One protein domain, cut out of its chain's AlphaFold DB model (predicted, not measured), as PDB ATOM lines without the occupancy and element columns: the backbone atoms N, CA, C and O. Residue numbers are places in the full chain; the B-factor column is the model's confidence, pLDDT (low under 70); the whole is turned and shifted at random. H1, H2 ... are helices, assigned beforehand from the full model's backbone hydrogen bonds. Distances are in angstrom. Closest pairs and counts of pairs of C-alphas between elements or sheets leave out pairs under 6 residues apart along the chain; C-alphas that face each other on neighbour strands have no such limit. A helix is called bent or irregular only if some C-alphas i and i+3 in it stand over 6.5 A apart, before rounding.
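What this domain is: This is residues 114 to 155 of the 157 residues of the protein "CatB-related O-acetyltransferase" of Pseudorhodobacter sp (UniProt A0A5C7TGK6). The chain is laid out as a long, narrow loop of three short helices that do not pack on one another: H1 makes one long side, H2 sits at one end, and H3 lies on the other long side. From H3 a stretch with no named element, residues 141 to 155, runs to the far end, turns round near Asp 146 and folds back past H1 and H3. The printed part has 42 residues with three named helices, in the order H1, H2, H3, and no named strand. The class is all helix, though under half of the residues, 20 of 42, are in named elements. The whole is compact, with a radius of gyration of the C-alphas of 10.3 A, yet elongated in outline, with spans of 31 by 17 by 15 A.

How they stand to each other: H1, residues 114 to 122, touches no helix. It is apart from H2, residues 129 to 134, which follows it after a short link of six residues. H1 is also apart from H3, residues 136 to 140. H2 and H3 are joined by a tight link of one residue, Asn 135. They are close but not clearly touching: their closest C-alphas, those of Met 132 and Phe 139, are 8.0 A apart, and their centres are 10.2 A apart. In H1, H2 and H3 every pair of backbone O of residue i and N of residue i+4 is within hydrogen-bond range.

Where its parts are: H1 begins at Asn 114, with its C-alpha at (125.206, 115.485, 175.326), and ends at Ile 122. It is the longest helix, with nine residues and 12.4 A from first to last C-alpha. H2 runs from Thr 129, with its C-alpha at (122.311, 102.576, 197.484), to Arg 134, over 8.7 A. H3 runs from Pro 136 to Asn 140, over 5.9 A, and the C-alpha of Asn 140 is at (133.840, 103.593, 187.620). No helix is bent or irregular.

The domain as a whole: The two C-alphas farthest apart are those of Asp 130 and Asp 146, at 30.8 A. The first and last printed C-alphas, those of Asn 114 and Val 155, are 16.0 A apart. Residues 125 to 130, of which 129 and 130 belong to H2, stand free. The C-alphas of residues 141 to 155 lie 5 to 16 A from the mean of the C-alphas. The printed part has no cut and no long link between its helices. It covers residues 114 to 155 of a full chain of 157 residues. The mean pLDDT of the printed part of this predicted model is 97.0, and no printed residue is under 70.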
ATOM      1  N   ASN A 114     125.942 116.750 175.405       97.81
ATOM      2  CA  ASN A 114     125.206 115.485 175.326       97.81
ATOM      3  C   ASN A 114     125.412 114.629 176.591       97.81
ATOM      4  O   ASN A 114     124.454 114.172 177.216       97.81
ATOM      5  N   THR A 115     126.662 114.499 177.039       97.88
ATOM      6  CA  THR A 115     127.004 113.762 178.263       97.88
ATOM      7  C   THR A 115     126.395 114.413 179.512       97.88
ATOM      8  O   THR A 115     125.922 113.719 180.416       97.88
ATOM      9  N   ILE A 116     126.360 115.750 179.572       98.44
ATOM     10  CA  ILE A 116     125.708 116.500 180.654       98.44
ATOM     11  C   ILE A 116     124.208 116.198 180.698       98.44
ATOM     12  O   ILE A 116     123.686 115.894 181.773       98.44
ATOM     13  N   GLN A 117     123.525 116.232 179.551       98.44
ATOM     14  CA  GLN A 117     122.091 115.944 179.473       98.44
ATOM     15  C   GLN A 117     121.775 114.518 179.932       98.44
ATOM     16  O   GLN A 117     120.877 114.325 180.754       98.44
ATOM     17  N   GLN A 118     122.566 113.528 179.509       98.31
ATOM     18  CA  GLN A 118     122.404 112.149 179.973       98.31
ATOM     19  C   GLN A 118     122.619 112.022 181.487       98.31
ATOM     20  O   GLN A 118     121.841 111.362 182.171       98.31
ATOM     21  N   MET A 119     123.623 112.696 182.054       98.06
ATOM     22  CA  MET A 119     123.865 112.675 183.500       98.06
ATOM     23  C   MET A 119     122.706 113.311 184.293       98.06
ATOM     24  O   MET A 119     122.346 112.823 185.369       98.06
ATOM     25  N   LEU A 120     122.105 114.384 183.764       98.50
ATOM     26  CA  LEU A 120     120.912 115.021 184.330       98.50
ATOM     27  C   LEU A 120     119.669 114.133 184.228       98.50
ATOM     28  O   LEU A 120     118.885 114.103 185.172       98.50
ATOM     29  N   GLN A 121     119.518 113.383 183.136       98.31
ATOM     30  CA  GLN A 121     118.446 112.404 182.959       98.31
ATOM     31  C   GLN A 121     118.594 111.214 183.917       98.31
ATOM     32  O   GLN A 121     117.624 110.796 184.546       98.31
ATOM     33  N   ILE A 122     119.810 110.678 184.045       98.12
ATOM     34  CA  ILE A 122     120.134 109.552 184.928       98.12
ATOM     35  C   ILE A 122     119.822 109.899 186.388       98.12
ATOM     36  O   ILE A 122     119.306 109.060 187.133       98.12
ATOM     37  N   ALA A 123     120.140 111.134 186.794       98.25
ATOM     38  CA  ALA A 123     119.848 111.690 188.111       98.25
ATOM     39  C   ALA A 123     120.192 110.736 189.270       98.25
ATOM     40  O   ALA A 123     119.416 110.557 190.217       98.25
ATOM     41  N   TRP A 124     121.371 110.108 189.194       98.31
ATOM     42  CA  TRP A 124     121.757 109.001 190.074       98.31
ATOM     43  C   TRP A 124     121.721 109.370 191.560       98.31
ATOM     44  O   TRP A 124     121.530 108.508 192.409       98.31
ATOM     45  N   TRP A 125     121.834 110.653 191.909       98.25
ATOM     46  CA  TRP A 125     121.705 111.149 193.283       98.25
ATOM     47  C   TRP A 125     120.313 110.908 193.910       98.25
ATOM     48  O   TRP A 125     120.125 111.089 195.119       98.25
ATOM     49  N   HIS A 126     119.319 110.501 193.122       98.06
ATOM     50  CA  HIS A 126     118.017 110.055 193.618       98.06
ATOM     51  C   HIS A 126     117.901 108.536 193.783       98.06
ATOM     52  O   HIS A 126     116.907 108.072 194.338       98.06
ATOM     53  N   TRP A 127     118.894 107.760 193.349       97.94
ATOM     54  CA  TRP A 127     118.855 106.303 193.419       97.94
ATOM     55  C   TRP A 127     119.027 105.780 194.849       97.94
ATOM     56  O   TRP A 127     119.616 106.437 195.710       97.94
ATOM     57  N   SER A 128     118.536 104.562 195.097       97.69
ATOM     58  CA  SER A 128     118.881 103.813 196.305       97.69
ATOM     59  C   SER A 128     120.335 103.342 196.241       97.69
ATOM     60  O   SER A 128     120.893 103.136 195.161       97.69
ATOM     61  N   THR A 129     120.943 103.108 197.403       96.94
ATOM     62  CA  THR A 129     122.311 102.576 197.484       96.94
ATOM     63  C   THR A 129     122.461 101.236 196.769       96.94
ATOM     64  O   THR A 129     123.513 100.970 196.198       96.94
ATOM     65  N   ASP A 130     121.417 100.406 196.750       97.56
ATOM     66  CA  ASP A 130     121.450  99.107 196.072       97.56
ATOM     67  C   ASP A 130     121.452  99.262 194.555       97.56
ATOM     68  O   ASP A 130     122.207  98.576 193.868       97.56
ATOM     69  N   ARG A 131     120.674 100.211 194.010       97.56
ATOM     70  CA  ARG A 131     120.748 100.539 192.581       97.56
ATOM     71  C   ARG A 131     122.125 101.096 192.223       97.56
ATOM     72  O   ARG A 131     122.675 100.695 191.205       97.56
ATOM     73  N   MET A 132     122.720 101.942 193.072       97.62
ATOM     74  CA  MET A 132     124.086 102.438 192.846       97.62
ATOM     75  C   MET A 132     125.106 101.295 192.784       97.62
ATOM     76  O   MET A 132     125.889 101.221 191.842       97.62
ATOM     77  N   LYS A 133     125.060 100.364 193.748       97.19
ATOM     78  CA  LYS A 133     125.960  99.199 193.802       97.19
ATOM     79  C   LYS A 133     125.798  98.253 192.609       97.19
ATOM     80  O   LYS A 133     126.787  97.665 192.187       97.19
ATOM     81  N   ARG A 134     124.583  98.122 192.061       97.44
ATOM     82  CA  ARG A 134     124.303  97.339 190.842       97.44
ATOM     83  C   ARG A 134     124.791  98.010 189.554       97.44
ATOM     84  O   ARG A 134     124.854  97.354 188.528       97.44
ATOM     85  N   ASN A 135     125.183  99.282 189.609       98.06
ATOM     86  CA  ASN A 135     125.600 100.069 188.451       98.06
ATOM     87  C   ASN A 135     127.094 100.466 188.485       98.06
ATOM     88  O   ASN A 135     127.420 101.626 188.224       98.06
ATOM     89  N   PRO A 136     128.045  99.558 188.792       97.38
ATOM     90  CA  PRO A 136     129.446  99.936 188.972       97.38
ATOM     91  C   PRO A 136     130.092 100.452 187.679       97.38
ATOM     92  O   PRO A 136     131.015 101.257 187.754       97.38
ATOM     93  N   ALA A 137     129.600 100.035 186.506       97.38
ATOM     94  CA  ALA A 137     130.088 100.511 185.212       97.38
ATOM     95  C   ALA A 137     129.932 102.033 185.067       97.38
ATOM     96  O   ALA A 137     130.884 102.701 184.677       97.38
ATOM     97  N   LEU A 138     128.780 102.589 185.464       97.38
ATOM     98  CA  LEU A 138     128.542 104.034 185.449       97.38
ATOM     99  C   LEU A 138     129.485 104.780 186.411       97.38
ATOM    100  O   LEU A 138     130.063 105.797 186.040       97.38
ATOM    101  N   PHE A 139     129.643 104.291 187.647       97.19
ATOM    102  CA  PHE A 139     130.414 104.998 188.683       97.19
ATOM    103  C   PHE A 139     131.934 104.876 188.522       97.19
ATOM    104  O   PHE A 139     132.658 105.761 188.972       97.19
ATOM    105  N   ASN A 140     132.415 103.809 187.879       96.81
ATOM    106  CA  ASN A 140     133.840 103.593 187.620       96.81
ATOM    107  C   ASN A 140     134.283 104.107 186.239       96.81
ATOM    108  O   ASN A 140     135.475 104.060 185.929       96.81
ATOM    109  N   ALA A 141     133.355 104.581 185.402       95.38
ATOM    110  CA  ALA A 141     133.679 105.091 184.077       95.38
ATOM    111  C   ALA A 141     134.571 106.339 184.154       95.38
ATOM    112  O   ALA A 141     134.303 107.289 184.891       95.38
ATOM    113  N   THR A 142     135.609 106.364 183.318       95.75
ATOM    114  CA  THR A 142     136.310 107.608 182.990       95.75
ATOM    115  C   THR A 142     135.556 108.290 181.859       95.75
ATOM    116  O   THR A 142     135.375 107.702 180.798       95.75
ATOM    117  N   ILE A 143     135.124 109.528 182.088       96.44
ATOM    118  CA  ILE A 143     134.369 110.319 181.115       96.44
ATOM    119  C   ILE A 143     135.278 111.466 180.642       96.44
ATOM    120  O   ILE A 143     135.589 112.350 181.451       96.44
ATOM    121  N   PRO A 144     135.747 111.455 179.381       95.75
ATOM    122  CA  PRO A 144     136.533 112.549 178.816       95.75
ATOM    123  C   PRO A 144     135.737 113.861 178.773       95.75
ATOM    124  O   PRO A 144     134.507 113.862 178.753       95.75
ATOM    125  N   ALA A 145     136.434 114.996 178.764       95.44
ATOM    126  CA  ALA A 145     135.772 116.303 178.803       95.44
ATOM    127  C   ALA A 145     135.163 116.717 177.452       95.44
ATOM    128  O   ALA A 145     134.256 117.544 177.412       95.44
ATOM    129  N   ASP A 146     135.688 116.156 176.370       95.50
ATOM    130  CA  ASP A 146     135.545 116.598 174.985       95.50
ATOM    131  C   ASP A 146     135.057 115.486 174.041       95.50
ATOM    132  O   ASP A 146     134.974 115.695 172.833       95.50
ATOM    133  N   VAL A 147     134.698 114.321 174.586       95.81
ATOM    134  CA  VAL A 147     134.176 113.177 173.831       95.81
ATOM    135  C   VAL A 147     132.803 112.797 174.368       95.81
ATOM    136  O   VAL A 147     132.609 112.697 175.580       95.81
ATOM    137  N   ASP A 148     131.859 112.570 173.458       94.25
ATOM    138  CA  ASP A 148     130.540 112.050 173.800       94.25
ATOM    139  C   ASP A 148     130.633 110.600 174.279       94.25
ATOM    140  O   ASP A 148     131.242 109.747 173.630       94.25
ATOM    141  N   VAL A 149     129.988 110.320 175.410       93.06
ATOM    142  CA  VAL A 149     129.854 108.973 175.971       93.06
ATOM    143  C   VAL A 149     128.371 108.653 176.113       93.06
ATOM    144  O   VAL A 149     127.597 109.480 176.597       93.06
ATOM    145  N   ASP A 150     127.969 107.447 175.714       95.31
ATOM    146  CA  ASP A 150     126.627 106.929 175.987       95.31
ATOM    147  C   ASP A 150     126.580 106.364 177.414       95.31
ATOM    148  O   ASP A 150     126.877 105.197 177.671       95.31
ATOM    149  N   LEU A 151     126.264 107.235 178.371       96.44
ATOM    150  CA  LEU A 151     126.119 106.879 179.778       96.44
ATOM    151  C   LEU A 151     124.870 106.041 180.032       96.44
ATOM    152  O   LEU A 151     124.845 105.285 181.002       96.44
ATOM    153  N   LEU A 152     123.839 106.163 179.192       96.12
ATOM    154  CA  LEU A 152     122.602 105.402 179.345       96.12
ATOM    155  C   LEU A 152     122.847 103.906 179.120       96.12
ATOM    156  O   LEU A 152     122.299 103.095 179.861       96.12
ATOM    157  N   GLN A 153     123.743 103.538 178.196       96.12
ATOM    158  CA  GLN A 153     124.174 102.143 178.005       96.12
ATOM    159  C   GLN A 153     124.905 101.541 179.214       96.12
ATOM    160  O   GLN A 153     124.984 100.320 179.342       96.12
ATOM    161  N   LEU A 154     125.441 102.374 180.112       94.69
ATOM    162  CA  LEU A 154     126.120 101.913 181.325       94.69
ATOM    163  C   LEU A 154     125.153 101.644 182.486       94.69
ATOM    164  O   LEU A 154     125.589 101.149 183.531       94.69
ATOM    165  N   VAL A 155     123.867 101.985 182.332       95.50
ATOM    166  CA  VAL A 155     122.847 101.821 183.369       95.50
ATOM    167  C   VAL A 155     122.130 100.481 183.221       95.50
ATOM    168  O   VAL A 155     121.589 100.152 182.173       95.50
TER     169      VAL A 155